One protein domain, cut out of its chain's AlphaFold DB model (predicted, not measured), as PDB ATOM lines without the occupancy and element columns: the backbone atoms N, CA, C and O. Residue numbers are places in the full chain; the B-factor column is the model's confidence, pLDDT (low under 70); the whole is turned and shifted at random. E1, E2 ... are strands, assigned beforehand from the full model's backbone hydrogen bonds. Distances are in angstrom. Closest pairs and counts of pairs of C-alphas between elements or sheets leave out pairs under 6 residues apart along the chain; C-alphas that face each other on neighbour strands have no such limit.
ATOM      1  N   ALA A   4     -30.250 -36.415 -16.187       92.50
ATOM      2  CA  ALA A   4     -30.787 -35.092 -16.496       92.50
ATOM      3  C   ALA A   4     -32.141 -35.222 -17.209       92.50
ATOM      4  O   ALA A   4     -32.326 -36.140 -18.010       92.50
ATOM      5  N   THR A   5     -33.062 -34.295 -16.955       95.19
ATOM      6  CA  THR A   5     -34.386 -34.247 -17.596       95.19
ATOM      7  C   THR A   5     -34.359 -33.281 -18.772       95.19
ATOM      8  O   THR A   5     -33.928 -32.138 -18.612       95.19
ATOM      9  N   ILE A   6     -34.835 -33.701 -19.944       96.19
ATOM     10  CA  ILE A   6     -34.951 -32.816 -21.113       96.19
ATOM     11  C   ILE A   6     -36.231 -31.991 -20.998       96.19
ATOM     12  O   ILE A   6     -37.319 -32.547 -21.009       96.19
ATOM     13  N   GLU A   7     -36.131 -30.670 -20.915       94.88
ATOM     14  CA  GLU A   7     -37.296 -29.795 -20.729       94.88
ATOM     15  C   GLU A   7     -37.851 -29.236 -22.029       94.88
ATOM     16  O   GLU A   7     -39.066 -29.154 -22.196       94.88
ATOM     17  N   VAL A   8     -36.965 -28.825 -22.935       96.50
ATOM     18  CA  VAL A   8     -37.337 -28.169 -24.191       96.50
ATOM     19  C   VAL A   8     -36.432 -28.676 -25.296       96.50
ATOM     20  O   VAL A   8     -35.212 -28.705 -25.140       96.50
ATOM     21  N   LEU A   9     -37.025 -29.024 -26.434       97.25
ATOM     22  CA  LEU A   9     -36.314 -29.301 -27.677       97.25
ATOM     23  C   LEU A   9     -36.487 -28.097 -28.608       97.25
ATOM     24  O   LEU A   9     -37.609 -27.691 -28.892       97.25
ATOM     25  N   HIS A  10     -35.378 -27.509 -29.062       97.19
ATOM     26  CA  HIS A  10     -35.386 -26.335 -29.955       97.19
ATOM     27  C   HIS A  10     -35.251 -26.716 -31.435       97.19
ATOM     28  O   HIS A  10     -35.095 -25.839 -32.281       97.19
ATOM     29  N   VAL A  11     -35.251 -28.015 -31.734       96.56
ATOM     30  CA  VAL A  11     -34.864 -28.591 -33.027       96.56
ATOM     31  C   VAL A  11     -35.796 -29.733 -33.416       96.56
ATOM     32  O   VAL A  11     -36.398 -30.377 -32.553       96.56
ATOM     33  N   ALA A  12     -35.843 -30.029 -34.708       96.50
ATOM     34  CA  ALA A  12     -36.503 -31.185 -35.291       96.50
ATOM     35  C   ALA A  12     -35.532 -32.002 -36.159       96.50
ATOM     36  O   ALA A  12     -34.543 -31.498 -36.696       96.50
ATOM     37  N   VAL A  13     -35.808 -33.302 -36.302       96.50
ATOM     38  CA  VAL A  13     -35.035 -34.163 -37.209       96.50
ATOM     39  C   VAL A  13     -35.145 -33.630 -38.638       96.50
ATOM     40  O   VAL A  13     -36.242 -33.377 -39.126       96.50
ATOM     41  N   GLY A  14     -34.000 -33.494 -39.306       96.12
ATOM     42  CA  GLY A  14     -33.865 -32.898 -40.634       96.12
ATOM     43  C   GLY A  14     -33.330 -31.465 -40.616       96.12
ATOM     44  O   GLY A  14     -32.884 -30.986 -41.659       96.12
ATOM     45  N   ASP A  15     -33.314 -30.797 -39.461       97.31
ATOM     46  CA  ASP A  15     -32.843 -29.417 -39.365       97.31
ATOM     47  C   ASP A  15     -31.351 -29.289 -39.694       97.31
ATOM     48  O   ASP A  15     -30.507 -30.049 -39.207       97.31
ATOM     49  N   LEU A  16     -31.017 -28.250 -40.465       97.12
ATOM     50  CA  LEU A  16     -29.668 -27.697 -40.498       97.12
ATOM     51  C   LEU A  16     -29.488 -26.806 -39.269       97.12
ATOM     52  O   LEU A  16     -30.216 -25.831 -39.087       97.12
ATOM     53  N   LEU A  17     -28.485 -27.112 -38.455       97.56
ATOM     54  CA  LEU A  17     -28.122 -26.367 -37.260       97.56
ATOM     55  C   LEU A  17     -26.837 -25.573 -37.521       97.56
ATOM     56  O   LEU A  17     -25.746 -26.144 -37.468       97.56
ATOM     57  N   PRO A  18     -26.932 -24.259 -37.795       97.00
ATOM     58  CA  PRO A  18     -25.776 -23.371 -37.802       97.00
ATOM     59  C   PRO A  18     -25.020 -23.358 -36.467       97.00
ATOM     60  O   PRO A  18     -25.556 -23.705 -35.413       97.00
ATOM     61  N   LEU A  19     -23.774 -22.880 -36.495       96.88
ATOM     62  CA  LEU A  19     -22.989 -22.667 -35.279       96.88
ATOM     63  C   LEU A  19     -23.741 -21.744 -34.310       96.88
ATOM     64  O   LEU A  19     -24.172 -20.654 -34.680       96.88
ATOM     65  N   GLY A  20     -23.860 -22.173 -33.053       95.94
ATOM     66  CA  GLY A  20     -24.568 -21.448 -32.001       95.94
ATOM     67  C   GLY A  20     -26.063 -21.754 -31.915       95.94
ATOM     68  O   GLY A  20     -26.712 -21.259 -30.991       95.94
ATOM     69  N   SER A  21     -26.620 -22.576 -32.814       97.56
ATOM     70  CA  SER A  21     -28.020 -22.996 -32.728       97.56
ATOM     71  C   SER A  21     -28.312 -23.688 -31.401       97.56
ATOM     72  O   SER A  21     -27.539 -24.514 -30.910       97.56
ATOM     73  N   LYS A  22     -29.453 -23.333 -30.810       97.75
ATOM     74  CA  LYS A  22     -29.945 -23.946 -29.574       97.75
ATOM     75  C   LYS A  22     -30.380 -25.369 -29.893       97.75
ATOM     76  O   LYS A  22     -31.076 -25.578 -30.876       97.75
ATOM     77  N   LEU A  23     -29.967 -26.319 -29.065       97.00
ATOM     78  CA  LEU A  23     -30.292 -27.727 -29.240       97.00
ATOM     79  C   LEU A  23     -31.449 -28.120 -28.319       97.00
ATOM     80  O   LEU A  23     -32.540 -28.454 -28.773       97.00
ATOM     81  N   MET A  24     -31.214 -28.040 -27.012       97.31
ATOM     82  CA  MET A  24     -32.177 -28.433 -25.988       97.31
ATOM     83  C   MET A  24     -31.882 -27.731 -24.667       97.31
ATOM     84  O   MET A  24     -30.738 -27.344 -24.410       97.31
ATOM     85  N   ASP A  25     -32.908 -27.613 -23.835       96.50
ATOM     86  CA  ASP A  25     -32.781 -27.203 -22.441       96.50
ATOM     87  C   ASP A  25     -32.989 -28.420 -21.543       96.50
ATOM     88  O   ASP A  25     -33.847 -29.262 -21.816       96.50
ATOM     89  N   LEU A  26     -32.195 -28.517 -20.483       94.88
ATOM     90  CA  LEU A  26     -32.235 -29.620 -19.533       94.88
ATOM     91  C   LEU A  26     -32.207 -29.121 -18.093       94.88
ATOM     92  O   LEU A  26     -31.646 -28.062 -17.796       94.88
ATOM     93  N   LYS A  27     -32.778 -29.924 -17.202       93.00
ATOM     94  CA  LYS A  27     -32.698 -29.758 -15.753       93.00
ATOM     95  C   LYS A  27     -31.877 -30.874 -15.134       93.00
ATOM     96  O   LYS A  27     -31.939 -32.025 -15.565       93.00
ATOM     97  N   VAL A  28     -31.124 -30.519 -14.104       90.00
ATOM     98  CA  VAL A  28     -30.367 -31.455 -13.277       90.00
ATOM     99  C   VAL A  28     -30.758 -31.219 -11.825       90.00
ATOM    100  O   VAL A  28     -30.613 -30.103 -11.326       90.00
ATOM    101  N   ASP A  29     -31.239 -32.267 -11.158       84.94
ATOM    102  CA  ASP A  29     -31.521 -32.240  -9.724       84.94
ATOM    103  C   ASP A  29     -30.233 -32.480  -8.916       84.94
ATOM    104  O   ASP A  29     -29.652 -33.567  -8.929       84.94
ATOM    105  N   LEU A  30     -29.786 -31.431  -8.230       77.06
ATOM    106  CA  LEU A  30     -28.624 -31.351  -7.344       77.06
ATOM    107  C   LEU A  30     -28.956 -31.691  -5.882       77.06
ATOM    108  O   LEU A  30     -28.071 -31.577  -5.029       77.06
ATOM    109  N   SER A  31     -30.179 -32.134  -5.571       71.50
ATOM    110  CA  SER A  31     -30.639 -32.426  -4.203       71.50
ATOM    111  C   SER A  31     -29.720 -33.389  -3.447       71.50
ATOM    112  O   SER A  31     -29.501 -33.242  -2.246       71.50
ATOM    113  N   ALA A  32     -29.105 -34.334  -4.162       64.12
ATOM    114  CA  ALA A  32     -28.164 -35.299  -3.600       64.12
ATOM    115  C   ALA A  32     -26.773 -34.719  -3.261       64.12
ATOM    116  O   ALA A  32     -26.019 -35.358  -2.528       64.12
ATOM    117  N   ALA A  33     -26.400 -33.559  -3.810       60.91
ATOM    118  CA  ALA A  33     -25.069 -32.959  -3.658       60.91
ATOM    119  C   ALA A  33     -25.071 -31.667  -2.823       60.91
ATOM    120  O   ALA A  33     -24.084 -31.386  -2.145       60.91
ATOM    121  N   ALA A  34     -26.160 -30.893  -2.852       58.69
ATOM    122  CA  ALA A  34     -26.266 -29.610  -2.162       58.69
ATOM    123  C   ALA A  34     -27.675 -29.414  -1.558       58.69
ATOM    124  O   ALA A  34     -28.459 -28.612  -2.061       58.69
ATOM    125  N   PRO A  35     -28.016 -30.114  -0.460       56.06
ATOM    126  CA  PRO A  35     -29.358 -30.088   0.139       56.06
ATOM    127  C   PRO A  35     -29.774 -28.738   0.760       56.06
ATOM    128  O   PRO A  35     -30.892 -28.617   1.253       56.06
ATOM    129  N   HIS A  36     -28.892 -27.733   0.767       56.53
ATOM    130  CA  HIS A  36     -29.146 -26.409   1.347       56.53
ATOM    131  C   HIS A  36     -29.435 -25.314   0.309       56.53
ATOM    132  O   HIS A  36     -29.784 -24.206   0.709       56.53
ATOM    133  N   ASP A  37     -29.302 -25.602  -0.991       54.88
ATOM    134  CA  ASP A  37     -29.612 -24.653  -2.065       54.88
ATOM    135  C   ASP A  37     -31.064 -24.887  -2.495       54.88
ATOM    136  O   ASP A  37     -31.399 -25.949  -3.017       54.88
ATOM    137  N   CYS A  38     -31.962 -23.951  -2.186       59.41
ATOM    138  CA  CYS A  38     -33.386 -24.097  -2.484       59.41
ATOM    139  C   CYS A  38     -33.765 -23.179  -3.657       59.41
ATOM    140  O   CYS A  38     -33.656 -21.961  -3.499       59.41
ATOM    141  N   PRO A  39     -34.240 -23.714  -4.801       61.75
ATOM    142  CA  PRO A  39     -34.365 -25.130  -5.161       61.75
ATOM    143  C   PRO A  39     -33.043 -25.721  -5.691       61.75
ATOM    144  O   PRO A  39     -32.330 -25.050  -6.440       61.75
ATOM    145  N   PRO A  40     -32.746 -27.008  -5.426       75.69
ATOM    146  CA  PRO A  40     -31.502 -27.640  -5.854       75.69
ATOM    147  C   PRO A  40     -31.579 -28.072  -7.326       75.69
ATOM    148  O   PRO A  40     -31.068 -29.114  -7.701       75.69
ATOM    149  N   ILE A  41     -32.260 -27.313  -8.184       84.62
ATOM    150  CA  ILE A  41     -32.465 -27.658  -9.591       84.62
ATOM    151  C   ILE A  41     -31.705 -26.651 -10.440       84.62
ATOM    152  O   ILE A  41     -32.084 -25.484 -10.535       84.62
ATOM    153  N   ALA A  42     -30.658 -27.114 -11.116       88.00
ATOM    154  CA  ALA A  42     -29.958 -26.306 -12.100       88.00
ATOM    155  C   ALA A  42     -30.561 -26.524 -13.490       88.00
ATOM    156  O   ALA A  42     -30.772 -27.657 -13.925       88.00
ATOM    157  N   SER A  43     -30.830 -25.426 -14.195       92.00
ATOM    158  CA  SER A  43     -31.318 -25.440 -15.575       92.00
ATOM    159  C   SER A  43     -30.201 -25.011 -16.523       92.00
ATOM    160  O   SER A  43     -29.506 -24.025 -16.272       92.00
ATOM    161  N   TYR A  44     -30.042 -25.725 -17.632       94.75
ATOM    162  CA  TYR A  44     -29.004 -25.467 -18.624       94.75
ATOM    163  C   TYR A  44     -29.573 -25.490 -20.038       94.75
ATOM    164  O   TYR A  44     -30.468 -26.269 -20.344       94.75
ATOM    165  N   ARG A  45     -28.985 -24.687 -20.923       96.69
ATOM    166  CA  ARG A  45     -29.192 -24.741 -22.370       96.69
ATOM    167  C   ARG A  45     -27.955 -25.292 -23.055       96.69
ATOM    168  O   ARG A  45     -26.849 -24.808 -22.809       96.69
ATOM    169  N   LEU A  46     -28.151 -26.245 -23.958       96.75
ATOM    170  CA  LEU A  46     -27.118 -26.746 -24.857       96.75
ATOM    171  C   LEU A  46     -27.235 -26.056 -26.217       96.75
ATOM    172  O   LEU A  46     -28.321 -25.972 -26.791       96.75
ATOM    173  N   ALA A  47     -26.111 -25.575 -26.740       97.56
ATOM    174  CA  ALA A  47     -26.008 -24.994 -28.075       97.56
ATOM    175  C   ALA A  47     -24.893 -25.673 -28.872       97.56
ATOM    176  O   ALA A  47     -23.835 -25.995 -28.325       97.56
ATOM    177  N   VAL A  48     -25.117 -25.888 -30.166       97.38
ATOM    178  CA  VAL A  48     -24.150 -26.559 -31.040       97.38
ATOM    179  C   VAL A  48     -22.973 -25.639 -31.361       97.38
ATOM    180  O   VAL A  48     -23.136 -24.435 -31.552       97.38
ATOM    181  N   ARG A  49     -21.762 -26.197 -31.431       97.06
ATOM    182  CA  ARG A  49     -20.537 -25.468 -31.818       97.06
ATOM    183  C   ARG A  49     -20.011 -25.846 -33.201       97.06
ATOM    184  O   ARG A  49     -18.961 -25.353 -33.602       97.06
ATOM    185  N   ASP A  50     -20.727 -26.709 -33.903       94.75
ATOM    186  CA  ASP A  50     -20.433 -27.157 -35.257       94.75
ATOM    187  C   ASP A  50     -21.671 -26.881 -36.123       94.75
ATOM    188  O   ASP A  50     -22.791 -26.980 -35.621       94.75
ATOM    189  N   ALA A  51     -21.482 -26.536 -37.400       96.19
ATOM    190  CA  ALA A  51     -22.584 -26.506 -38.357       96.19
ATOM    191  C   ALA A  51     -22.876 -27.943 -38.811       96.19
ATOM    192  O   ALA A  51     -21.997 -28.584 -39.388       96.19
ATOM    193  N   VAL A  52     -24.061 -28.463 -38.493       97.00
ATOM    194  CA  VAL A  52     -24.406 -29.884 -38.674       97.00
ATOM    195  C   VAL A  52     -25.870 -30.069 -39.041       97.00
ATOM    196  O   VAL A  52     -26.693 -29.196 -38.788       97.00
ATOM    197  N   TYR A  53     -26.208 -31.233 -39.581       97.38
ATOM    198  CA  TYR A  53     -27.586 -31.657 -39.800       97.38
ATOM    199  C   TYR A  53     -28.016 -32.597 -38.677       97.38
ATOM    200  O   TYR A  53     -27.294 -33.542 -38.358       97.38
ATOM    201  N   LEU A  54     -29.185 -32.364 -38.078       97.00
ATOM    202  CA  LEU A  54     -29.773 -33.294 -37.115       97.00
ATOM    203  C   LEU A  54     -30.440 -34.446 -37.865       97.00
ATOM    204  O   LEU A  54     -31.387 -34.243 -38.620       97.00
ATOM    205  N   ARG A  55     -29.958 -35.671 -37.656       96.00
ATOM    206  CA  ARG A  55     -30.387 -36.848 -38.426       96.00
ATOM    207  C   ARG A  55     -31.225 -37.824 -37.621       96.00
ATOM    208  O   ARG A  55     -32.098 -38.479 -38.180       96.00
ATOM    209  N   ARG A  56     -30.987 -37.901 -36.314       95.44
ATOM    210  CA  ARG A  56     -31.800 -38.683 -35.380       95.44
ATOM    211  C   ARG A  56     -31.856 -37.979 -34.037       95.44
ATOM    212  O   ARG A  56     -30.851 -37.427 -33.598       95.44
ATOM    213  N   LEU A  57     -33.013 -38.033 -33.395       96.12
ATOM    214  CA  LEU A  57     -33.234 -37.511 -32.056       96.12
ATOM    215  C   LEU A  57     -33.820 -38.643 -31.212       96.12
ATOM    216  O   LEU A  57     -34.938 -39.078 -31.464       96.12
ATOM    217  N   ASP A  58     -33.040 -39.129 -30.251       95.44
ATOM    218  CA  ASP A  58     -33.383 -40.275 -29.395       95.44
ATOM    219  C   ASP A  58     -33.903 -39.805 -28.019       95.44
ATOM    220  O   ASP A  58     -33.966 -40.571 -27.054       95.44
ATOM    221  N   VAL A  59     -34.268 -38.520 -27.927       94.75
ATOM    222  CA  VAL A  59     -34.772 -37.879 -26.711       94.75
ATOM    223  C   VAL A  59     -36.250 -37.531 -26.801       94.75
ATOM    224  O   VAL A  59     -36.742 -37.077 -27.834       94.75
ATOM    225  N   ILE A  60     -36.939 -37.689 -25.676       95.19
ATOM    226  CA  ILE A  60     -38.331 -37.314 -25.471       95.19
ATOM    227  C   ILE A  60     -38.362 -36.195 -24.432       95.19
ATOM    228  O   ILE A  60     -37.728 -36.276 -23.378       95.19
ATOM    229  N   GLN A  61     -39.098 -35.131 -24.739       95.50
ATOM    230  CA  GLN A  61     -39.305 -34.031 -23.806       95.50
ATOM    231  C   GLN A  61     -40.009 -34.526 -22.530       95.50
ATOM    232  O   GLN A  61     -40.968 -35.291 -22.591       95.50
ATOM    233  N   GLY A  62     -39.527 -34.081 -21.373       94.88
ATOM    234  CA  GLY A  62     -39.968 -34.484 -20.039       94.88
ATOM    235  C   GLY A  62     -39.305 -35.756 -19.506       94.88
ATOM    236  O   GLY A  62     -39.487 -36.073 -18.333       94.88
ATOM    237  N   GLN A  63     -38.533 -36.485 -20.320       94.94
ATOM    238  CA  GLN A  63     -37.898 -37.736 -19.903       94.94
ATOM    239  C   GLN A  63     -36.488 -37.516 -19.331       94.94
ATOM    240  O   GLN A  63     -35.757 -36.604 -19.731       94.94
ATOM    241  N   GLU A  64     -36.113 -38.384 -18.388       94.50
ATOM    242  CA  GLU A  64     -34.776 -38.457 -17.805       94.50
ATOM    243  C   GLU A  64     -33.830 -39.345 -18.617       94.50
ATOM    244  O   GLU A  64     -34.183 -40.451 -19.032       94.50
ATOM    245  N   TYR A  65     -32.592 -38.881 -18.769       94.88
ATOM    246  CA  TYR A  65     -31.525 -39.590 -19.468       94.88
ATOM    247  C   TYR A  65     -30.275 -39.678 -18.599       94.88
ATOM    248  O   TYR A  65     -29.918 -38.686 -17.957       94.88
ATOM    249  N   PRO A  66     -29.573 -40.826 -18.579       94.12
ATOM    250  CA  PRO A  66     -28.331 -40.945 -17.841       94.12
ATOM    251  C   PRO A  66     -27.174 -40.206 -18.525       94.12
ATOM    252  O   PRO A  66     -27.133 -40.047 -19.745       94.12
ATOM    253  N   VAL A  67     -26.184 -39.791 -17.734       89.94
ATOM    254  CA  VAL A  67     -24.924 -39.236 -18.240       89.94
ATOM    255  C   VAL A  67     -24.250 -40.263 -19.149       89.94
ATOM    256  O   VAL A  67     -24.113 -41.431 -18.792       89.94
ATOM    257  N   GLY A  68     -23.822 -39.813 -20.329       90.19
ATOM    258  CA  GLY A  68     -23.227 -40.673 -21.353       90.19
ATOM    259  C   GLY A  68     -24.239 -41.337 -22.291       90.19
ATOM    260  O   GLY A  68     -23.816 -41.975 -23.251       90.19
ATOM    261  N   ALA A  69     -25.550 -41.166 -22.076       93.12
ATOM    262  CA  ALA A  69     -26.551 -41.587 -23.051       93.12
ATOM    263  C   ALA A  69     -26.362 -40.857 -24.389       93.12
ATOM    264  O   ALA A  69     -26.142 -39.645 -24.434       93.12
ATOM    265  N   SER A  70     -26.494 -41.598 -25.490       93.50
ATOM    266  CA  SER A  70     -26.595 -41.007 -26.824       93.50
ATOM    267  C   SER A  70     -27.962 -40.343 -26.974       93.50
ATOM    268  O   SER A  70     -28.982 -41.018 -26.883       93.50
ATOM    269  N   LEU A  71     -27.977 -39.029 -27.204       95.44
ATOM    270  CA  LEU A  71     -29.213 -38.239 -27.284       95.44
ATOM    271  C   LEU A  71     -29.650 -37.950 -28.725       95.44
ATOM    272  O   LEU A  71     -30.832 -37.750 -29.000       95.44
ATOM    273  N   ALA A  72     -28.692 -37.866 -29.645       95.69
ATOM    274  CA  ALA A  72     -28.931 -37.486 -31.028       95.69
ATOM    275  C   ALA A  72     -27.777 -37.936 -31.929       95.69
ATOM    276  O   ALA A  72     -26.642 -38.088 -31.472       95.69
ATOM    277  N   LEU A  73     -28.072 -38.086 -33.219       96.06
ATOM    278  CA  LEU A  73     -27.095 -38.337 -34.273       96.06
ATOM    279  C   LEU A  73     -27.092 -37.172 -35.260       96.06
ATOM    280  O   LEU A  73     -28.150 -36.708 -35.695       96.06
ATOM    281  N   PHE A  74     -25.894 -36.739 -35.633       96.38
ATOM    282  CA  PHE A  74     -25.670 -35.620 -36.537       96.38
ATOM    283  C   PHE A  74     -24.807 -36.050 -37.714       96.38
ATOM    284  O   PHE A  74     -24.006 -36.974 -37.587       96.38
ATOM    285  N   SER A  75     -24.933 -35.331 -38.822       96.25
ATOM    286  CA  SER A  75     -24.055 -35.468 -39.982       96.25
ATOM    287  C   SER A  75     -23.517 -34.117 -40.435       96.25
ATOM    288  O   SER A  75     -24.044 -33.057 -40.078       96.25
ATOM    289  N   THR A  76     -22.447 -34.151 -41.222       93.94
ATOM    290  CA  THR A  76     -21.850 -32.942 -41.812       93.94
ATOM    291  C   THR A  76     -22.510 -32.549 -43.128       93.94
ATOM    292  O   THR A  76     -22.605 -31.361 -43.433       93.94
ATOM    293  N   THR A  77     -23.029 -33.530 -43.869       92.50
ATOM    294  CA  THR A  77     -23.851 -33.331 -45.070       92.50
ATOM    295  C   THR A  77     -25.250 -33.917 -44.849       92.50
ATOM    296  O   THR A  77     -25.423 -34.788 -43.991       92.50
ATOM    297  N   PRO A  78     -26.288 -33.457 -45.567       92.12
ATOM    298  CA  PRO A  78     -27.662 -33.920 -45.338       92.12
ATOM    299  C   PRO A  78     -27.907 -35.374 -45.772       92.12
ATOM    300  O   PRO A  78     -28.857 -36.005 -45.313       92.12
ATOM    301  N   ASP A  79     -27.064 -35.900 -46.652       89.94
ATOM    302  CA  ASP A  79     -27.172 -37.193 -47.328       89.94
ATOM    303  C   ASP A  79     -26.147 -38.227 -46.839       89.94
ATOM    304  O   ASP A  79     -26.102 -39.343 -47.352       89.94
ATOM    305  N   GLU A  80     -25.362 -37.885 -45.813       90.75
ATOM    306  CA  GLU A  80     -24.401 -38.804 -45.204       90.75
ATOM    307  C   GLU A  80     -25.119 -40.085 -44.720       90.75
ATOM    308  O   GLU A  80     -26.176 -39.970 -44.072       90.75
ATOM    309  N   PRO A  81     -24.589 -41.287 -45.028       89.50
ATOM    310  CA  PRO A  81     -25.100 -42.550 -44.498       89.50
ATOM    311  C   PRO A  81     -25.042 -42.589 -42.964       89.50
ATOM    312  O   PRO A  81     -24.136 -42.027 -42.354       89.50
ATOM    313  N   LEU A  82     -26.022 -43.240 -42.329       89.06
ATOM    314  CA  LEU A  82     -26.180 -43.276 -40.861       89.06
ATOM    315  C   LEU A  82     -25.886 -44.651 -40.241       89.06
ATOM    316  O   LEU A  82     -26.134 -44.865 -39.056       89.06
ATOM    317  N   ASP A  83     -25.425 -45.592 -41.056       88.56
ATOM    318  CA  ASP A  83     -25.075 -46.967 -40.706       88.56
ATOM    319  C   ASP A  83     -23.626 -47.115 -40.216       88.56
ATOM    320  O   ASP A  83     -23.276 -48.137 -39.626       88.56
ATOM    321  N   ALA A  84     -22.796 -46.088 -40.401       85.06
ATOM    322  CA  ALA A  84     -21.455 -46.021 -39.833       85.06
ATOM    323  C   ALA A  84     -21.472 -45.632 -38.342       85.06
ATOM    324  O   ALA A  84     -22.363 -44.924 -37.866       85.06
ATOM    325  N   GLU A  85     -20.448 -46.059 -37.597       87.38
ATOM    326  CA  GLU A  85     -20.270 -45.618 -36.212       87.38
ATOM    327  C   GLU A  85     -20.007 -44.102 -36.137       87.38
ATOM    328  O   GLU A  85     -19.248 -43.563 -36.953       87.38
ATOM    329  N   PRO A  86     -20.577 -43.395 -35.141       91.19
ATOM    330  CA  PRO A  86     -20.286 -41.984 -34.932       91.19
ATOM    331  C   PRO A  86     -18.788 -41.754 -34.711       91.19
ATOM    332  O   PRO A  86     -18.189 -42.279 -33.776       91.19
ATOM    333  N   THR A  87     -18.182 -40.910 -35.545       91.12
ATOM    334  CA  THR A  87     -16.733 -40.653 -35.505       91.12
ATOM    335  C   THR A  87     -16.289 -39.831 -34.297       91.12
ATOM    336  O   THR A  87     -15.156 -39.972 -33.838       91.12
ATOM    337  N   ARG A  88     -17.150 -38.946 -33.775       93.06
ATOM    338  CA  ARG A  88     -16.887 -38.152 -32.566       93.06
ATOM    339  C   ARG A  88     -18.171 -37.612 -31.944       93.06
ATOM    340  O   ARG A  88     -19.187 -37.462 -32.618       93.06
ATOM    341  N   ALA A  89     -18.081 -37.188 -30.686       94.69
ATOM    342  CA  ALA A  89     -19.122 -36.382 -30.058       94.69
ATOM    343  C   ALA A  89     -19.239 -34.987 -30.708       94.69
ATOM    344  O   ALA A  89     -18.238 -34.366 -31.102       94.69
ATOM    345  N   LEU A  90     -20.471 -34.474 -30.784       95.19
ATOM    346  CA  LEU A  90     -20.743 -33.097 -31.194       95.19
ATOM    347  C   LEU A  90     -20.198 -32.125 -30.142       95.19
ATOM    348  O   LEU A  90     -20.361 -32.339 -28.940       95.19
ATOM    349  N   ARG A  91     -19.567 -31.031 -30.578       96.19
ATOM    350  CA  ARG A  91     -19.103 -29.998 -29.647       96.19
ATOM    351  C   ARG A  91     -20.286 -29.135 -29.230       96.19
ATOM    352  O   ARG A  91     -20.985 -28.589 -30.081       96.19
ATOM    353  N   LEU A  92     -20.466 -28.977 -27.924       96.56
ATOM    354  CA  LEU A  92     -21.557 -28.204 -27.341       96.56
ATOM    355  C   LEU A  92     -21.011 -27.075 -26.465       96.56
ATOM    356  O   LEU A  92     -19.933 -27.181 -25.878       96.56
ATOM    357  N   SER A  93     -21.763 -25.985 -26.397       96.88
ATOM    358  CA  SER A  93     -21.643 -24.965 -25.361       96.88
ATOM    359  C   SER A  93     -22.810 -25.124 -24.398       96.88
ATOM    360  O   SER A  93     -23.941 -25.351 -24.829       96.88
ATOM    361  N   THR A  94     -22.541 -24.949 -23.110       95.31
ATOM    362  CA  THR A  94     -23.560 -24.974 -22.062       95.31
ATOM    363  C   THR A  94     -23.746 -23.564 -21.518       95.31
ATOM    364  O   THR A  94     -22.770 -22.908 -21.161       95.31
ATOM    365  N   ALA A  95     -24.988 -23.099 -21.443       94.81
ATOM    366  CA  ALA A  95     -25.351 -21.855 -20.774       94.81
ATOM    367  C   ALA A  95     -26.227 -22.170 -19.559       94.81
ATOM    368  O   ALA A  95     -27.240 -22.854 -19.697       94.81
ATOM    369  N   GLY A  96     -25.846 -21.683 -18.378       92.69
ATOM    370  CA  GLY A  96     -26.698 -21.754 -17.190       92.69
ATOM    371  C   GLY A  96     -27.893 -20.813 -17.331       92.69
ATOM    372  O   GLY A  96     -27.737 -19.671 -17.764       92.69
ATOM    373  N   ILE A  97     -29.082 -21.295 -16.981       90.06
ATOM    374  CA  ILE A  97     -30.314 -20.508 -16.971       90.06
ATOM    375  C   ILE A  97     -30.615 -20.150 -15.517       90.06
ATOM    376  O   ILE A  97     -30.940 -21.021 -14.713       90.06
ATOM    377  N   MET A  98     -30.514 -18.865 -15.186       83.56
ATOM    378  CA  MET A  98     -30.953 -18.347 -13.892       83.56
ATOM    379  C   MET A  98     -32.449 -18.060 -13.972       83.56
ATOM    380  O   MET A  98     -32.873 -17.205 -14.752       83.56
TER     381      MET A  98
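What this domain is: This is residues 4 to 98 of the 106 residues of an uncharacterized protein of Caulobacter sp. B11 (UniProt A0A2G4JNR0). A strongly twisted wall of five antiparallel strands runs along the length of this domain, with a small two-stranded ribbon, E4 and E6, beyond the end where E1 and E3 finish and E2 and E7 begin. The long loop between E2 and E3 lies at one end of the longest axis, and the long link after E6 reaches the other. The printed part has 95 residues with seven named strands, E1 to E7 in chain order, and no named helix. The larger sheet has the order E5, E1, E2, E3, E7; the class is all strand, though under half of the residues, 41 of 95, are in named strands. It is only just compact, close to loose, with a radius of gyration of the C-alphas of 14.7 A and spans of 50 by 23 by 21 A.

How they stand to each other: In the larger sheet E2, residues 22 to 29, and E3, residues 41 to 48, form an antiparallel hairpin at 158 degrees, with N 26 and O 44 at 2.8 A. E1, residues 4 to 9, forms a hairpin with E2 at 149 degrees, with N 7 and O 25 at 2.8 A. E1, E2 and E3 make a meander, each strand the antiparallel neighbour of the one before. E7, residues 92 to 97, is the edge strand next to E3, antiparallel at 145 degrees, with N 47 and O 93 at 2.9 A. E5, residues 64 to 66, is the other edge strand, antiparallel to E1 at 124 degrees, with N 65 and O 4 at 2.9 A. The pairing of E1 is staggered: residues 4 to 5 pair with E5 and residues 5 to 9 with E2. E4, residues 52 to 57, and E6, residues 72 to 75, are antiparallel neighbours at 147 degrees, with N 55 and O 73 at 2.9 A. Both are apart from E1, E2, E3, E5 and E7. Residues 16 to 17 form a short antiparallel pairing with residues 52 to 53 of E4.

Where its parts are: E1 begins at C-alpha 4, (-30.787, -35.092, -16.496), and is 13.8 A long. E2 measures 21.6 A and E3 23.0 A, ending at C-alpha 48, (-24.150, -26.559, -31.040). E4 is 13.4 A, E5 6.9 A and E6 10.4 A. E7 is 15.6 A and ends at C-alpha 97, (-30.314, -20.508, -16.971).

The domain as a whole: The C-alphas of His 36 and Asp 79 are the two farthest apart, at 49.9 A. The printed part has no cut. The links E1 to E2, E2 to E3 and E6 to E7 are long, with 12, 11 and 16 residues. The mean pLDDT of the printed part is 90.6, and residues 32 to 39 are under 70.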